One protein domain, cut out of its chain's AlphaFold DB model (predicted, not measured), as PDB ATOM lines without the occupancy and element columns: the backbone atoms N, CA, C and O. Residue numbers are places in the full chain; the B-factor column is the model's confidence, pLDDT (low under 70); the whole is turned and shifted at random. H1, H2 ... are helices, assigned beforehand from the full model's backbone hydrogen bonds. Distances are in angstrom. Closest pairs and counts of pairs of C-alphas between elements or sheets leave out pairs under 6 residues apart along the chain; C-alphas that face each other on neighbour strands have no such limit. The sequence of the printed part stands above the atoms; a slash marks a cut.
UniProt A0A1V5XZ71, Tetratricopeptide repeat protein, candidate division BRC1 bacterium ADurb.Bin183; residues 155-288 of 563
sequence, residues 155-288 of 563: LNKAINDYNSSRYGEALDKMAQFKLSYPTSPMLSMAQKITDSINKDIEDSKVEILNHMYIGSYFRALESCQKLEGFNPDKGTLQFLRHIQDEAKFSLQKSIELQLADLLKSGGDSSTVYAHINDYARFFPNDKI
ATOM      1  N   LEU A 155     101.018  39.882  90.806       93.94
ATOM      2  CA  LEU A 155     102.127  38.939  90.686       93.94
ATOM      3  C   LEU A 155     101.969  37.751  91.643       93.94
ATOM      4  O   LEU A 155     102.121  36.607  91.226       93.94
ATOM      5  N   ASN A 156     101.586  37.997  92.898       93.50
ATOM      6  CA  ASN A 156     101.349  36.937  93.879       93.50
ATOM      7  C   ASN A 156     100.186  36.022  93.475       93.50
ATOM      8  O   ASN A 156     100.267  34.810  93.667       93.50
ATOM      9  N   LYS A 157      99.124  36.568  92.869       94.81
ATOM     10  CA  LYS A 157      98.047  35.747  92.293       94.81
ATOM     11  C   LYS A 157      98.562  34.863  91.158       94.81
ATOM     12  O   LYS A 157      98.269  33.673  91.156       94.81
ATOM     13  N   ALA A 158      99.367  35.417  90.251       94.62
ATOM     14  CA  ALA A 158      99.968  34.658  89.157       94.62
ATOM     15  C   ALA A 158     100.900  33.540  89.667       94.62
ATOM     16  O   ALA A 158     100.829  32.411  89.189       94.62
ATOM     17  N   ILE A 159     101.716  33.821  90.690       93.88
ATOM     18  CA  ILE A 159     102.568  32.823  91.360       93.88
ATOM     19  C   ILE A 159     101.721  31.726  92.016       93.88
ATOM     20  O   ILE A 159     102.053  30.548  91.916       93.88
ATOM     21  N   ASN A 160     100.621  32.088  92.675       95.31
ATOM     22  CA  ASN A 160      99.728  31.113  93.291       95.31
ATOM     23  C   ASN A 160      99.073  30.188  92.253       95.31
ATOM     24  O   ASN A 160      98.938  28.990  92.499       95.31
ATOM     25  N   ASP A 161      98.690  30.719  91.091       94.31
ATOM     26  CA  ASP A 161      98.176  29.911  89.983       94.31
ATOM     27  C   ASP A 161      99.244  28.980  89.409       94.31
ATOM     28  O   ASP A 161      98.965  27.798  89.214       94.31
ATOM     29  N   TYR A 162     100.480  29.459  89.256       92.25
ATOM     30  CA  TYR A 162     101.617  28.626  88.860       92.25
ATOM     31  C   TYR A 162     101.861  27.472  89.845       92.25
ATOM     32  O   TYR A 162     101.880  26.310  89.444       92.25
ATOM     33  N   ASN A 163     101.948  27.771  91.145       92.25
ATOM     34  CA  ASN A 163     102.143  26.765  92.196       92.25
ATOM     35  C   ASN A 163     100.973  25.774  92.300       92.25
ATOM     36  O   ASN A 163     101.146  24.666  92.794       92.25
ATOM     37  N   SER A 164      99.784  26.172  91.844       92.81
ATOM     38  CA  SER A 164      98.606  25.305  91.774       92.81
ATOM     39  C   SER A 164      98.486  24.558  90.442       92.81
ATOM     40  O   SER A 164      97.401  24.060  90.138       92.81
ATOM     41  N   SER A 165      99.541  24.537  89.619       92.94
ATOM     42  CA  SER A 165      99.535  23.892  88.302       92.94
ATOM     43  C   SER A 165      98.422  24.421  87.383       92.94
ATOM     44  O   SER A 165      97.801  23.656  86.659       92.94
ATOM     45  N   ARG A 166      98.125  25.727  87.430       93.94
ATOM     46  CA  ARG A 166      97.206  26.416  86.505       93.94
ATOM     47  C   ARG A 166      97.999  27.329  85.575       93.94
ATOM     48  O   ARG A 166      98.033  28.546  85.759       93.94
ATOM     49  N   TYR A 167      98.677  26.736  84.598       95.06
ATOM     50  CA  TYR A 167      99.653  27.431  83.755       95.06
ATOM     51  C   TYR A 167      99.016  28.506  82.869       95.06
ATOM     52  O   TYR A 167      99.545  29.612  82.806       95.06
ATOM     53  N   GLY A 168      97.859  28.242  82.256       94.19
ATOM     54  CA  GLY A 168      97.150  29.223  81.430       94.19
ATOM     55  C   GLY A 168      96.745  30.471  82.222       94.19
ATOM     56  O   GLY A 168      97.091  31.587  81.850       94.19
ATOM     57  N   GLU A 169      96.108  30.278  83.380       94.88
ATOM     58  CA  GLU A 169      95.704  31.362  84.293       94.88
ATOM     59  C   GLU A 169      96.895  32.175  84.823       94.88
ATOM     60  O   GLU A 169      96.779  33.389  85.031       94.88
ATOM     61  N   ALA A 170      98.032  31.514  85.069       96.00
ATOM     62  CA  ALA A 170      99.266  32.169  85.481       96.00
ATOM     63  C   ALA A 170      99.846  33.019  84.340       96.00
ATOM     64  O   ALA A 170     100.154  34.192  84.558       96.00
ATOM     65  N   LEU A 171      99.944  32.465  83.127       96.12
ATOM     66  CA  LEU A 171     100.434  33.168  81.938       96.12
ATOM     67  C   LEU A 171      99.564  34.382  81.590       96.12
ATOM     68  O   LEU A 171     100.109  35.458  81.339       96.12
ATOM     69  N   ASP A 172      98.237  34.257  81.662       95.00
ATOM     70  CA  ASP A 172      97.306  35.366  81.423       95.00
ATOM     71  C   ASP A 172      97.536  36.517  82.415       95.00
ATOM     72  O   ASP A 172      97.613  37.688  82.025       95.00
ATOM     73  N   LYS A 173      97.734  36.202  83.702       95.62
ATOM     74  CA  LYS A 173      98.038  37.213  84.730       95.62
ATOM     75  C   LYS A 173      99.430  37.817  84.562       95.62
ATOM     76  O   LYS A 173      99.593  39.009  84.818       95.62
ATOM     77  N   MET A 174     100.420  37.052  84.101       94.69
ATOM     78  CA  MET A 174     101.753  37.582  83.781       94.69
ATOM     79  C   MET A 174     101.716  38.513  82.563       94.69
ATOM     80  O   MET A 174     102.329  39.585  82.581       94.69
ATOM     81  N   ALA A 175     100.945  38.166  81.529       93.94
ATOM     82  CA  ALA A 175     100.705  39.033  80.380       93.94
ATOM     83  C   ALA A 175      99.990  40.325  80.809       93.94
ATOM     84  O   ALA A 175     100.424  41.426  80.454       93.94
ATOM     85  N   GLN A 176      98.958  40.213  81.653       94.81
ATOM     86  CA  GLN A 176      98.277  41.363  82.247       94.81
ATOM     87  C   GLN A 176      99.233  42.223  83.083       94.81
ATOM     88  O   GLN A 176      99.182  43.451  82.991       94.81
ATOM     89  N   PHE A 177     100.117  41.610  83.874       95.38
ATOM     90  CA  PHE A 177     101.121  42.312  84.673       95.38
ATOM     91  C   PHE A 177     102.071  43.116  83.783       95.38
ATOM     92  O   PHE A 177     102.289  44.300  84.038       95.38
ATOM     93  N   LYS A 178     102.584  42.509  82.706       94.12
ATOM     94  CA  LYS A 178     103.477  43.166  81.740       94.12
ATOM     95  C   LYS A 178     102.818  44.373  81.069       94.12
ATOM     96  O   LYS A 178     103.474  45.396  80.892       94.12
ATOM     97  N   LEU A 179     101.534  44.264  80.725       94.62
ATOM     98  CA  LEU A 179     100.758  45.350  80.119       94.62
ATOM     99  C   LEU A 179     100.423  46.463  81.119       94.62
ATOM    100  O   LEU A 179     100.516  47.641  80.784       94.62
ATOM    101  N   SER A 180     100.036  46.097  82.342       94.50
ATOM    102  CA  SER A 180      99.553  47.047  83.353       94.50
ATOM    103  C   SER A 180     100.692  47.754  84.097       94.50
ATOM    104  O   SER A 180     100.513  48.877  84.559       94.50
ATOM    105  N   TYR A 181     101.861  47.112  84.215       92.69
ATOM    106  CA  TYR A 181     102.997  47.588  85.014       92.69
ATOM    107  C   TYR A 181     104.354  47.464  84.282       92.69
ATOM    108  O   TYR A 181     105.287  46.849  84.809       92.69
ATOM    109  N   PRO A 182     104.524  48.073  83.092       91.44
ATOM    110  CA  PRO A 182     105.713  47.891  82.249       91.44
ATOM    111  C   PRO A 182     107.014  48.445  82.855       91.44
ATOM    112  O   PRO A 182     108.100  48.029  82.466       91.44
ATOM    113  N   THR A 183     106.932  49.373  83.811       91.75
ATOM    114  CA  THR A 183     108.090  49.977  84.494       91.75
ATOM    115  C   THR A 183     108.328  49.403  85.894       91.75
ATOM    116  O   THR A 183     109.129  49.946  86.654       91.75
ATOM    117  N   SER A 184     107.618  48.336  86.277       90.69
ATOM    118  CA  SER A 184     107.754  47.739  87.608       90.69
ATOM    119  C   SER A 184     109.117  47.054  87.780       90.69
ATOM    120  O   SER A 184     109.520  46.282  86.905       90.69
ATOM    121  N   PRO A 185     109.802  47.219  88.930       90.31
ATOM    122  CA  PRO A 185     111.043  46.489  89.212       90.31
ATOM    123  C   PRO A 185     110.834  44.963  89.255       90.31
ATOM    124  O   PRO A 185     111.770  44.197  89.030       90.31
ATOM    125  N   MET A 186     109.598  44.509  89.485       90.56
ATOM    126  CA  MET A 186     109.224  43.093  89.527       90.56
ATOM    127  C   MET A 186     109.032  42.459  88.137       90.56
ATOM    128  O   MET A 186     108.823  41.250  88.044       90.56
ATOM    129  N   LEU A 187     109.128  43.230  87.047       92.44
ATOM    130  CA  LEU A 187     108.931  42.715  85.689       92.44
ATOM    131  C   LEU A 187     109.925  41.600  85.329       92.44
ATOM    132  O   LEU A 187     109.552  40.626  84.683       92.44
ATOM    133  N   SER A 188     111.174  41.705  85.790       91.50
ATOM    134  CA  SER A 188     112.195  40.671  85.568       91.50
ATOM    135  C   SER A 188     111.833  39.334  86.228       91.50
ATOM    136  O   SER A 188     112.088  38.274  85.660       91.50
ATOM    137  N   MET A 189     111.201  39.373  87.404       90.81
ATOM    138  CA  MET A 189     110.710  38.185  88.100       90.81
ATOM    139  C   MET A 189     109.512  37.576  87.368       90.81
ATOM    140  O   MET A 189     109.503  36.371  87.125       90.81
ATOM    141  N   ALA A 190     108.545  38.406  86.960       92.62
ATOM    142  CA  ALA A 190     107.398  37.970  86.162       92.62
ATOM    143  C   ALA A 190     107.839  37.291  84.851       92.62
ATOM    144  O   ALA A 190     107.318  36.235  84.486       92.62
ATOM    145  N   GLN A 191     108.852  37.850  84.180       94.38
ATOM    146  CA  GLN A 191     109.409  37.285  82.951       94.38
ATOM    147  C   GLN A 191     110.070  35.923  83.198       94.38
ATOM    148  O   GLN A 191     109.751  34.976  82.493       94.38
ATOM    149  N   LYS A 192     110.901  35.775  84.240       93.69
ATOM    150  CA  LYS A 192     111.537  34.485  84.566       93.69
ATOM    151  C   LYS A 192     110.528  33.362  84.813       93.69
ATOM    152  O   LYS A 192     110.753  32.237  84.380       93.69
ATOM    153  N   ILE A 193     109.429  33.656  85.509       91.50
ATOM    154  CA  ILE A 193     108.373  32.664  85.758       91.50
ATOM    155  C   ILE A 193     107.658  32.315  84.450       91.50
ATOM    156  O   ILE A 193     107.441  31.142  84.170       91.50
ATOM    157  N   THR A 194     107.347  33.323  83.633       95.56
ATOM    158  CA  THR A 194     106.752  33.128  82.301       95.56
ATOM    159  C   THR A 194     107.629  32.222  81.435       95.56
ATOM    160  O   THR A 194     107.132  31.271  80.840       95.56
ATOM    161  N   ASP A 195     108.939  32.473  81.412       95.19
ATOM    162  CA  ASP A 195     109.903  31.678  80.650       95.19
ATOM    163  C   ASP A 195     109.989  30.238  81.176       95.19
ATOM    164  O   ASP A 195     110.064  29.305  80.382       95.19
ATOM    165  N   SER A 196     109.923  30.042  82.499       93.50
ATOM    166  CA  SER A 196     109.899  28.708  83.113       93.50
ATOM    167  C   SER A 196     108.658  27.915  82.704       93.50
ATOM    168  O   SER A 196     108.786  26.776  82.272       93.50
ATOM    169  N   ILE A 197     107.468  28.524  82.780       94.56
ATOM    170  CA  ILE A 197     106.211  27.871  82.383       94.56
ATOM    171  C   ILE A 197     106.244  27.510  80.898       94.56
ATOM    172  O   ILE A 197     105.917  26.388  80.521       94.56
ATOM    173  N   ASN A 198     106.655  28.457  80.051       95.19
ATOM    174  CA  ASN A 198     106.737  28.221  78.614       95.19
ATOM    175  C   ASN A 198     107.730  27.106  78.292       95.19
ATOM    176  O   ASN A 198     107.444  26.276  77.438       95.19
ATOM    177  N   LYS A 199     108.867  27.049  78.994       95.12
ATOM    178  CA  LYS A 199     109.832  25.966  78.830       95.12
ATOM    179  C   LYS A 199     109.225  24.607  79.186       95.12
ATOM    180  O   LYS A 199     109.327  23.694  78.377       95.12
ATOM    181  N   ASP A 200     108.552  24.486  80.329       93.00
ATOM    182  CA  ASP A 200     107.909  23.229  80.742       93.00
ATOM    183  C   ASP A 200     106.851  22.760  79.725       93.00
ATOM    184  O   ASP A 200     106.740  21.567  79.421       93.00
ATOM    185  N   ILE A 201     106.075  23.707  79.183       96.00
ATOM    186  CA  ILE A 201     105.085  23.441  78.135       96.00
ATOM    187  C   ILE A 201     105.776  22.953  76.859       96.00
ATOM    188  O   ILE A 201     105.366  21.935  76.305       96.00
ATOM    189  N   GLU A 202     106.808  23.651  76.385       96.50
ATOM    190  CA  GLU A 202     107.512  23.286  75.153       96.50
ATOM    191  C   GLU A 202     108.251  21.948  75.282       96.50
ATOM    192  O   GLU A 202     108.143  21.111  74.387       96.50
ATOM    193  N   ASP A 203     108.903  21.682  76.416       96.19
ATOM    194  CA  ASP A 203     109.542  20.391  76.693       96.19
ATOM    195  C   ASP A 203     108.502  19.251  76.646       96.19
ATOM    196  O   ASP A 203     108.732  18.214  76.015       96.19
ATOM    197  N   SER A 204     107.308  19.476  77.211       95.62
ATOM    198  CA  SER A 204     106.193  18.518  77.146       95.62
ATOM    199  C   SER A 204     105.673  18.320  75.715       95.62
ATOM    200  O   SER A 204     105.383  17.193  75.312       95.62
ATOM    201  N   LYS A 205     105.573  19.388  74.912       97.75
ATOM    202  CA  LYS A 205     105.177  19.289  73.494       97.75
ATOM    203  C   LYS A 205     106.190  18.481  72.686       97.75
ATOM    204  O   LYS A 205     105.787  17.653  71.873       97.75
ATOM    205  N   VAL A 206     107.487  18.686  72.917       97.38
ATOM    206  CA  VAL A 206     108.558  17.922  72.261       97.38
ATOM    207  C   VAL A 206     108.477  16.441  72.630       97.38
ATOM    208  O   VAL A 206     108.574  15.589  71.748       97.38
ATOM    209  N   GLU A 207     108.248  16.116  73.904       96.88
ATOM    210  CA  GLU A 207     108.039  14.734  74.357       96.88
ATOM    211  C   GLU A 207     106.854  14.072  73.630       96.88
ATOM    212  O   GLU A 207     106.990  12.978  73.074       96.88
ATOM    213  N   ILE A 208     105.717  14.770  73.558       97.75
ATOM    214  CA  ILE A 208     104.513  14.311  72.857       97.75
ATOM    215  C   ILE A 208     104.804  14.060  71.369       97.75
ATOM    216  O   ILE A 208     104.479  12.992  70.848       97.75
ATOM    217  N   LEU A 209     105.451  15.010  70.686       97.31
ATOM    218  CA  LEU A 209     105.795  14.885  69.265       97.31
ATOM    219  C   LEU A 209     106.775  13.736  69.006       97.31
ATOM    220  O   LEU A 209     106.632  13.026  68.012       97.31
ATOM    221  N   ASN A 210     107.729  13.498  69.907       97.06
ATOM    222  CA  ASN A 210     108.633  12.354  69.809       97.06
ATOM    223  C   ASN A 210     107.868  11.029  69.898       97.06
ATOM    224  O   ASN A 210     108.130  10.122  69.106       97.06
ATOM    225  N   HIS A 211     106.900  10.914  70.815       96.38
ATOM    226  CA  HIS A 211     106.045   9.730  70.911       96.38
ATOM    227  C   HIS A 211     105.184   9.520  69.662       96.38
ATOM    228  O   HIS A 211     105.066   8.383  69.202       96.38
ATOM    229  N   MET A 212     104.653  10.599  69.081       97.00
ATOM    230  CA  MET A 212     103.939  10.548  67.801       97.00
ATOM    231  C   MET A 212     104.846  10.057  66.668       97.00
ATOM    232  O   MET A 212     104.479   9.133  65.946       97.00
ATOM    233  N   TYR A 213     106.055  10.613  66.555       95.06
ATOM    234  CA  TYR A 213     107.004  10.282  65.492       95.06
ATOM    235  C   TYR A 213     107.433   8.808  65.502       95.06
ATOM    236  O   TYR A 213     107.526   8.181  64.449       95.06
ATOM    237  N   ILE A 214     107.659   8.226  66.685       94.38
ATOM    238  CA  ILE A 214     108.025   6.803  66.817       94.38
ATOM    239  C   ILE A 214     106.814   5.853  66.754       94.38
ATOM    240  O   ILE A 214     106.978   4.647  66.934       94.38
ATOM    241  N   GLY A 215     105.598   6.374  66.553       92.19
ATOM    242  CA  GLY A 215     104.361   5.587  66.504       92.19
ATOM    243  C   GLY A 215     103.878   5.070  67.865       92.19
ATOM    244  O   GLY A 215     103.039   4.172  67.928       92.19
ATOM    245  N   SER A 216     104.385   5.617  68.973       94.62
ATOM    246  CA  SER A 216     103.965   5.261  70.332       94.62
ATOM    247  C   SER A 216     102.765   6.112  70.768       94.62
ATOM    248  O   SER A 216     102.830   6.889  71.720       94.62
ATOM    249  N   TYR A 217     101.649   5.968  70.050       96.19
ATOM    250  CA  TYR A 217     100.478   6.842  70.191       96.19
ATOM    251  C   TYR A 217      99.841   6.806  71.588       96.19
ATOM    252  O   TYR A 217      99.428   7.846  72.089       96.19
ATOM    253  N   PHE A 218      99.805   5.650  72.264       95.62
ATOM    254  CA  PHE A 218      99.287   5.575  73.637       95.62
ATOM    255  C   PHE A 218     100.114   6.417  74.616       95.62
ATOM    256  O   PHE A 218      99.540   7.158  75.408       95.62
ATOM    257  N   ARG A 219     101.450   6.391  74.508       95.62
ATOM    258  CA  ARG A 219     102.321   7.247  75.331       95.62
ATOM    259  C   ARG A 219     102.145   8.722  74.992       95.62
ATOM    260  O   ARG A 219     102.104   9.546  75.896       95.62
ATOM    261  N   ALA A 220     101.972   9.055  73.709       96.69
ATOM    262  CA  ALA A 220     101.664  10.425  73.302       96.69
ATOM    263  C   ALA A 220     100.369  10.935  73.963       96.69
ATOM    264  O   ALA A 220     100.343  12.058  74.464       96.69
ATOM    265  N   LEU A 221      99.320  10.105  74.022       97.00
ATOM    266  CA  LEU A 221      98.051  10.438  74.680       97.00
ATOM    267  C   LEU A 221      98.193  10.589  76.203       97.00
ATOM    268  O   LEU A 221      97.599  11.504  76.773       97.00
ATOM    269  N   GLU A 222      99.000   9.752  76.860       96.75
ATOM    270  CA  GLU A 222      99.314   9.903  78.291       96.75
ATOM    271  C   GLU A 222     100.041  11.224  78.575       96.75
ATOM    272  O   GLU A 222      99.638  11.970  79.473       96.75
ATOM    273  N   SER A 223     101.063  11.563  77.783       96.69
ATOM    274  CA  SER A 223     101.776  12.839  77.917       96.69
ATOM    275  C   SER A 223     100.860  14.034  77.604       96.69
ATOM    276  O   SER A 223     100.961  15.065  78.274       96.69
ATOM    277  N   CYS A 224      99.896  13.893  76.680       96.94
ATOM    278  CA  CYS A 224      98.853  14.902  76.458       96.94
ATOM    279  C   CYS A 224      97.986  15.113  77.707       96.94
ATOM    280  O   CYS A 224      97.857  16.247  78.159       96.94
ATOM    281  N   GLN A 225      97.434  14.045  78.298       96.25
ATOM    282  CA  GLN A 225      96.615  14.137  79.520       96.25
ATOM    283  C   GLN A 225      97.388  14.765  80.683       96.25
ATOM    284  O   GLN A 225      96.844  15.573  81.440       96.25
ATOM    285  N   LYS A 226      98.674  14.423  80.814       95.94
ATOM    286  CA  LYS A 226      99.559  15.026  81.811       95.94
ATOM    287  C   LYS A 226      99.668  16.538  81.608       95.94
ATOM    288  O   LYS A 226      99.523  17.270  82.582       95.94
ATOM    289  N   LEU A 227      99.879  17.006  80.372       96.12
ATOM    290  CA  LEU A 227      99.959  18.439  80.077       96.12
ATOM    291  C   LEU A 227      98.610  19.151  80.272       96.12
ATOM    292  O   LEU A 227      98.583  20.245  80.828       96.12
ATOM    293  N   GLU A 228      97.492  18.526  79.890       95.38
ATOM    294  CA  GLU A 228      96.140  19.050  80.152       95.38
ATOM    295  C   GLU A 228      95.874  19.246  81.647       95.38
ATOM    296  O   GLU A 228      95.257  20.239  82.033       95.38
ATOM    297  N   GLY A 229      96.395  18.352  82.496       94.31
ATOM    298  CA  GLY A 229      96.300  18.457  83.953       94.31
ATOM    299  C   GLY A 229      96.890  19.749  84.533       94.31
ATOM    300  O   GLY A 229      96.455  20.182  85.599       94.31
ATOM    301  N   PHE A 230      97.816  20.407  83.822       94.50
ATOM    302  CA  PHE A 230      98.375  21.711  84.203       94.50
ATOM    303  C   PHE A 230      97.527  22.911  83.742       94.50
ATOM    304  O   PHE A 230      97.956  24.059  83.885       94.50
ATOM    305  N   ASN A 231      96.340  22.675  83.168       94.44
ATOM    306  CA  ASN A 231      95.446  23.697  82.611       94.44
ATOM    307  C   ASN A 231      96.212  24.764  81.801       94.44
ATOM    308  O   ASN A 231      96.245  25.933  82.207       94.44
ATOM    309  N   PRO A 232      96.899  24.371  80.712       94.94
ATOM    310  CA  PRO A 232      97.754  25.270  79.953       94.94
ATOM    311  C   PRO A 232      96.924  26.302  79.178       94.94
ATOM    312  O   PRO A 232      95.691  26.298  79.196       94.94
ATOM    313  N   ASP A 233      97.605  27.217  78.498       93.25
ATOM    314  CA  ASP A 233      96.954  28.243  77.695       93.25
ATOM    315  C   ASP A 233      96.116  27.644  76.544       93.25
ATOM    316  O   ASP A 233      96.276  26.493  76.119       93.25
ATOM    317  N   LYS A 234      95.218  28.464  75.993       92.94
ATOM    318  CA  LYS A 234      94.294  28.053  74.929       92.94
ATOM    319  C   LYS A 234      95.007  27.535  73.673       92.94
ATOM    320  O   LYS A 234      94.475  26.635  73.024       92.94
ATOM    321  N   GLY A 235      96.166  28.094  73.321       93.56
ATOM    322  CA  GLY A 235      96.950  27.650  72.169       93.56
ATOM    323  C   GLY A 235      97.511  26.248  72.391       93.56
ATOM    324  O   GLY A 235      97.383  25.381  71.528       93.56
ATOM    325  N   THR A 236      98.032  25.983  73.589       95.38
ATOM    326  CA  THR A 236      98.493  24.645  73.978       95.38
ATOM    327  C   THR A 236      97.348  23.629  74.012       95.38
ATOM    328  O   THR A 236      97.501  22.531  73.484       95.38
ATOM    329  N   LEU A 237      96.163  23.987  74.515       96.06
ATOM    330  CA  LEU A 237      94.991  23.097  74.465       96.06
ATOM    331  C   LEU A 237      94.541  22.772  73.031       96.06
ATOM    332  O   LEU A 237      94.083  21.662  72.766       96.06
ATOM    333  N   GLN A 238      94.652  23.718  72.093       96.94
ATOM    334  CA  GLN A 238      94.367  23.456  70.677       96.94
ATOM    335  C   GLN A 238      95.385  22.492  70.061       96.94
ATOM    336  O   GLN A 238      94.987  21.582  69.335       96.94
ATOM    337  N   PHE A 239      96.669  22.659  70.385       97.31
ATOM    338  CA  PHE A 239      97.725  21.729  69.990       97.31
ATOM    339  C   PHE A 239      97.446  20.308  70.501       97.31
ATOM    340  O   PHE A 239      97.469  19.363  69.716       97.31
ATOM    341  N   LEU A 240      97.110  20.156  71.786       97.69
ATOM    342  CA  LEU A 240      96.844  18.847  72.392       97.69
ATOM    343  C   LEU A 240      95.674  18.121  71.724       97.69
ATOM    344  O   LEU A 240      95.799  16.942  71.410       97.69
ATOM    345  N   ARG A 241      94.582  18.831  71.411       97.19
ATOM    346  CA  ARG A 241      93.454  18.247  70.666       97.19
ATOM    347  C   ARG A 241      93.863  17.751  69.285       97.19
ATOM    348  O   ARG A 241      93.464  16.663  68.897       97.19
ATOM    349  N   HIS A 242      94.673  18.527  68.562       97.50
ATOM    350  CA  HIS A 242      95.151  18.117  67.244       97.50
ATOM    351  C   HIS A 242      95.961  16.815  67.319       97.50
ATOM    352  O   HIS A 242      95.707  15.891  66.550       97.50
ATOM    353  N   ILE A 243      96.869  16.714  68.295       97.38
ATOM    354  CA  ILE A 243      97.642  15.490  68.527       97.38
ATOM    355  C   ILE A 243      96.738  14.324  68.929       97.38
ATOM    356  O   ILE A 243      96.910  13.218  68.422       97.38
ATOM    357  N   GLN A 244      95.771  14.546  69.821       96.75
ATOM    358  CA  GLN A 244      94.827  13.509  70.237       96.75
ATOM    359  C   GLN A 244      94.023  12.967  69.049       96.75
ATOM    360  O   GLN A 244      93.882  11.751  68.930       96.75
ATOM    361  N   ASP A 245      93.546  13.836  68.155       96.38
ATOM    362  CA  ASP A 245      92.815  13.442  66.947       96.38
ATOM    363  C   ASP A 245      93.701  12.644  65.973       96.38
ATOM    364  O   ASP A 245      93.275  11.615  65.437       96.38
ATOM    365  N   GLU A 246      94.953  13.064  65.775       96.69
ATOM    366  CA  GLU A 246      95.913  12.367  64.911       96.69
ATOM    367  C   GLU A 246      96.327  10.998  65.483       96.69
ATOM    368  O   GLU A 246      96.340   9.988  64.768       96.69
ATOM    369  N   ALA A 247      96.610  10.939  66.787       96.25
ATOM    370  CA  ALA A 247      96.920   9.707  67.508       96.25
ATOM    371  C   ALA A 247      95.743   8.732  67.440       96.25
ATOM    372  O   ALA A 247      95.922   7.549  67.151       96.25
ATOM    373  N   LYS A 248      94.526   9.240  67.652       96.31
ATOM    374  CA  LYS A 248      93.288   8.473  67.556       96.31
ATOM    375  C   LYS A 248      93.119   7.849  66.176       96.31
ATOM    376  O   LYS A 248      92.895   6.643  66.094       96.31
ATOM    377  N   PHE A 249      93.240   8.640  65.110       95.94
ATOM    378  CA  PHE A 249      93.136   8.148  63.735       95.94
ATOM    379  C   PHE A 249      94.192   7.072  63.434       95.94
ATOM    380  O   PHE A 249      93.884   6.020  62.871       95.94
ATOM    381  N   SER A 250      95.434   7.304  63.862       94.81
ATOM    382  CA  SER A 250      96.543   6.374  63.635       94.81
ATOM    383  C   SER A 250      96.363   5.055  64.391       94.81
ATOM    384  O   SER A 250      96.607   3.983  63.832       94.81
ATOM    385  N   LEU A 251      95.877   5.116  65.634       95.56
ATOM    386  CA  LEU A 251      95.532   3.942  66.433       95.56
ATOM    387  C   LEU A 251      94.385   3.145  65.814       95.56
ATOM    388  O   LEU A 251      94.514   1.930  65.691       95.56
ATOM    389  N   GLN A 252      93.306   3.812  65.385       94.94
ATOM    390  CA  GLN A 252      92.180   3.151  64.712       94.94
ATOM    391  C   GLN A 252      92.673   2.351  63.504       94.94
ATOM    392  O   GLN A 252      92.456   1.145  63.436       94.94
ATOM    393  N   LYS A 253      93.427   2.995  62.607       94.00
ATOM    394  CA  LYS A 253      93.966   2.350  61.406       94.00
ATOM    395  C   LYS A 253      94.915   1.192  61.730       94.00
ATOM    396  O   LYS A 253      94.891   0.169  61.050       94.00
ATOM    397  N   SER A 254      95.761   1.347  62.750       93.19
ATOM    398  CA  SER A 254      96.671   0.289  63.202       93.19
ATOM    399  C   SER A 254      95.899  -0.938  63.700       93.19
ATOM    400  O   SER A 254      96.161  -2.053  63.251       93.19
ATOM    401  N   ILE A 255      94.898  -0.727  64.560       93.19
ATOM    402  CA  ILE A 255      94.043  -1.792  65.098       93.19
ATOM    403  C   ILE A 255      93.261  -2.480  63.975       93.19
ATOM    404  O   ILE A 255      93.236  -3.706  63.920       93.19
ATOM    405  N   GLU A 256      92.673  -1.722  63.045       92.19
ATOM    406  CA  GLU A 256      91.959  -2.275  61.886       92.19
ATOM    407  C   GLU A 256      92.858  -3.165  61.020       92.19
ATOM    408  O   GLU A 256      92.444  -4.251  60.617       92.19
ATOM    409  N   LEU A 257      94.100  -2.741  60.754       90.94
ATOM    410  CA  LEU A 257      95.068  -3.536  59.992       90.94
ATOM    411  C   LEU A 257      95.455  -4.821  60.729       90.94
ATOM    412  O   LEU A 257      95.494  -5.884  60.110       90.94
ATOM    413  N   GLN A 258      95.705  -4.736  62.038       90.06
ATOM    414  CA  GLN A 258      96.039  -5.896  62.866       90.06
ATOM    415  C   GLN A 258      94.873  -6.892  62.949       90.06
ATOM    416  O   GLN A 258      95.080  -8.095  62.798       90.06
ATOM    417  N   LEU A 259      93.641  -6.406  63.127       88.88
ATOM    418  CA  LEU A 259      92.435  -7.236  63.112       88.88
ATOM    419  C   LEU A 259      92.217  -7.890  61.745       88.88
ATOM    420  O   LEU A 259      91.927  -9.082  61.678       88.88
ATOM    421  N   ALA A 260      92.379  -7.138  60.653       87.50
ATOM    422  CA  ALA A 260      92.214  -7.660  59.301       87.50
ATOM    423  C   ALA A 260      93.254  -8.735  58.953       87.50
ATOM    424  O   ALA A 260      92.918  -9.691  58.250       87.50
ATOM    425  N   ASP A 261      94.495  -8.589  59.425       86.81
ATOM    426  CA  ASP A 261      95.531  -9.613  59.273       86.81
ATOM    427  C   ASP A 261      95.195 -10.857  60.103       86.81
ATOM    428  O   ASP A 261      95.056 -11.935  59.529       86.81
ATOM    429  N   LEU A 262      94.898 -10.710  61.401       85.25
ATOM    430  CA  LEU A 262      94.490 -11.827  62.268       85.25
ATOM    431  C   LEU A 262      93.275 -12.590  61.721       85.25
ATOM    432  O   LEU A 262      93.249 -13.821  61.732       85.25
ATOM    433  N   LEU A 263      92.280 -11.879  61.187       78.81
ATOM    434  CA  LEU A 263      91.107 -12.480  60.550       78.81
ATOM    435  C   LEU A 263      91.442 -13.217  59.245       78.81
ATOM    436  O   LEU A 263      90.650 -14.049  58.808       78.81
ATOM    437  N   LYS A 264      92.578 -12.958  58.594       81.25
ATOM    438  CA  LYS A 264      93.013 -13.691  57.395       81.25
ATOM    439  C   LYS A 264      93.939 -14.847  57.751       81.25
ATOM    440  O   LYS A 264      93.622 -15.993  57.426       81.25
ATOM    441  N   SER A 265      95.056 -14.540  58.401       75.75
ATOM    442  CA  SER A 265      96.190 -15.440  58.616       75.75
ATOM    443  C   SER A 265      96.093 -16.249  59.914       75.75
ATOM    444  O   SER A 265      96.699 -17.317  59.996       75.75
ATOM    445  N   GLY A 266      95.276 -15.817  60.881       68.06
ATOM    446  CA  GLY A 266      95.282 -16.369  62.239       68.06
ATOM    447  C   GLY A 266      96.554 -15.983  63.007       68.06
ATOM    448  O   GLY A 266      97.535 -15.531  62.423       68.06
ATOM    449  N   GLY A 267      96.557 -16.128  64.334       70.25
ATOM    450  CA  GLY A 267      97.717 -15.765  65.155       70.25
ATOM    451  C   GLY A 267      97.362 -15.423  66.598       70.25
ATOM    452  O   GLY A 267      96.231 -15.626  67.034       70.25
ATOM    453  N   ASP A 268      98.339 -14.898  67.342       72.75
ATOM    454  CA  ASP A 268      98.129 -14.442  68.717       72.75
ATOM    455  C   ASP A 268      97.325 -13.133  68.743       72.75
ATOM    456  O   ASP A 268      97.800 -12.071  68.338       72.75
ATOM    457  N   SER A 269      96.098 -13.217  69.246       78.62
ATOM    458  CA  SER A 269      95.171 -12.093  69.357       78.62
ATOM    459  C   SER A 269      95.385 -11.238  70.614       78.62
ATOM    460  O   SER A 269      94.803 -10.156  70.713       78.62
ATOM    461  N   SER A 270      96.228 -11.668  71.564       79.81
ATOM    462  CA  SER A 270      96.405 -11.023  72.878       79.81
ATOM    463  C   SER A 270      96.847  -9.556  72.793       79.81
ATOM    464  O   SER A 270      96.325  -8.695  73.504       79.81
ATOM    465  N   THR A 271      97.765  -9.255  71.876       83.56
ATOM    466  CA  THR A 271      98.300  -7.905  71.652       83.56
ATOM    467  C   THR A 271      97.236  -6.951  71.112       83.56
ATOM    468  O   THR A 271      97.121  -5.815  71.570       83.56
ATOM    469  N   VAL A 272      96.395  -7.432  70.196       87.31
ATOM    470  CA  VAL A 272      95.300  -6.652  69.609       87.31
ATOM    471  C   VAL A 272      94.192  -6.406  70.632       87.31
ATOM    472  O   VAL A 272      93.670  -5.294  70.702       87.31
ATOM    473  N   TYR A 273      93.899  -7.382  71.501       85.50
ATOM    474  CA  TYR A 273      93.007  -7.174  72.648       85.50
ATOM    475  C   TYR A 273      93.503  -6.057  73.570       85.50
ATOM    476  O   TYR A 273      92.711  -5.203  73.973       85.50
ATOM    477  N   ALA A 274      94.797  -6.056  73.903       86.88
ATOM    478  CA  ALA A 274      95.385  -5.017  74.743       86.88
ATOM    479  C   ALA A 274      95.231  -3.631  74.094       86.88
ATOM    480  O   ALA A 274      94.688  -2.727  74.724       86.88
ATOM    481  N   HIS A 275      95.575  -3.495  72.808       90.44
ATOM    482  CA  HIS A 275      95.426  -2.232  72.078       90.44
ATOM    483  C   HIS A 275      93.974  -1.736  72.005       90.44
ATOM    484  O   HIS A 275      93.737  -0.541  72.154       90.44
ATOM    485  N   ILE A 276      92.988  -2.616  71.804       90.75
ATOM    486  CA  ILE A 276      91.568  -2.223  71.768       90.75
ATOM    487  C   ILE A 276      91.090  -1.749  73.146       90.75
ATOM    488  O   ILE A 276      90.366  -0.755  73.240       90.75
ATOM    489  N   ASN A 277      91.506  -2.423  74.219       91.00
ATOM    490  CA  ASN A 277      91.160  -2.023  75.583       91.00
ATOM    491  C   ASN A 277      91.800  -0.680  75.957       91.00
ATOM    492  O   ASN A 277      91.119   0.193  76.499       91.00
ATOM    493  N   ASP A 278      93.078  -0.489  75.623       91.69
ATOM    494  CA  ASP A 278      93.770   0.784  75.828       91.69
ATOM    495  C   ASP A 278      93.111   1.897  75.005       91.69
ATOM    496  O   ASP A 278      92.846   2.983  75.522       91.69
ATOM    497  N   TYR A 279      92.736   1.621  73.753       94.50
ATOM    498  CA  TYR A 279      91.986   2.557  72.919       94.50
ATOM    499  C   TYR A 279      90.656   2.966  73.569       94.50
ATOM    500  O   TYR A 279      90.346   4.156  73.655       94.50
ATOM    501  N   ALA A 280      89.896   2.000  74.091       93.44
ATOM    502  CA  ALA A 280      88.633   2.258  74.776       93.44
ATOM    503  C   ALA A 280      88.800   3.078  76.064       93.44
ATOM    504  O   ALA A 280      87.918   3.862  76.411       93.44
ATOM    505  N   ARG A 281      89.941   2.956  76.753       93.94
ATOM    506  CA  ARG A 281      90.263   3.774  77.928       93.94
ATOM    507  C   ARG A 281      90.439   5.253  77.570       93.94
ATOM    508  O   ARG A 281      89.966   6.106  78.319       93.94
ATOM    509  N   PHE A 282      91.103   5.564  76.455       93.50
ATOM    510  CA  PHE A 282      91.303   6.951  76.012       93.50
ATOM    511  C   PHE A 282      90.070   7.540  75.317       93.50
ATOM    512  O   PHE A 282      89.799   8.731  75.466       93.50
ATOM    513  N   PHE A 283      89.300   6.722  74.594       94.81
ATOM    514  CA  PHE A 283      88.169   7.178  73.778       94.81
ATOM    515  C   PHE A 283      86.869   6.410  74.076       94.81
ATOM    516  O   PHE A 283      86.268   5.855  73.159       94.81
ATOM    517  N   PRO A 284      86.366   6.403  75.325       92.25
ATOM    518  CA  PRO A 284      85.286   5.504  75.756       92.25
ATOM    519  C   PRO A 284      83.960   5.689  75.010       92.25
ATOM    520  O   PRO A 284      83.151   4.768  74.941       92.25
ATOM    521  N   ASN A 285      83.733   6.875  74.442       91.25
ATOM    522  CA  ASN A 285      82.510   7.210  73.711       91.25
ATOM    523  C   ASN A 285      82.642   7.023  72.189       91.25
ATOM    524  O   ASN A 285      81.734   7.409  71.447       91.25
ATOM    525  N   ASP A 286      83.767   6.492  71.702       92.75
ATOM    526  CA  ASP A 286      83.929   6.240  70.275       92.75
ATOM    527  C   ASP A 286      83.125   5.013  69.830       92.75
ATOM    528  O   ASP A 286      83.278   3.907  70.346       92.75
ATOM    529  N   LYS A 287      82.283   5.204  68.814       91.38
ATOM    530  CA  LYS A 287      81.436   4.149  68.252       91.38
ATOM    531  C   LYS A 287      82.241   3.024  67.598       91.38
ATOM    532  O   LYS A 287      81.721   1.913  67.503       91.38
ATOM    533  N   ILE A 288      83.482   3.276  67.170       92.00
ATOM    534  CA  ILE A 288      84.336   2.256  66.542       92.00
ATOM    535  C   ILE A 288      84.662   1.098  67.492       92.00
ATOM    536  O   ILE A 288      84.906  -0.018  67.045       92.00
TER     537      ILE A 288
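What this domain is: This is residues 155 to 288 of the 563 residues of the protein "Tetratricopeptide repeat protein" of candidate division BRC1 bacterium ADurb.Bin183 (UniProt A0A1V5XZ71). A loose rod of helices folding back in hairpins: H1 and H2 pair beside one end of long H3, H4 packs on H3's other end and on the longer H5, and H6 folds back along H5. The printed part has 134 residues, six named helices and no named strand, all helix, with radius of gyration of the C-alphas 20.2 A and spans of 71 by 26 by 19 A.

Where its parts are: H1, residues 155 to 163, begins at C-alpha 155 (102.127, 38.939, 90.686). H2 is 167 to 180, H3 187 to 213 (38.3 A), H4 217 to 228, H5 234 to 265 (46.5 A). H6, 270 to 282, ends at C-alpha 282 (91.303, 6.951, 76.012).

How they stand to each other: Hairpin H1 and H2 has closest C-alphas Ala 158 and Ala 170, 4.5 A. H3 touches H2 with residues 187 to 197 alone. H3, H4 and H5 form an up-and-down bundle, each running against the one before. In the six helices every O i to N i+4 pair is within hydrogen-bond range.

The domain as a whole: The printed part has no cut and no long link; residue 266 is under 70 in pLDDT.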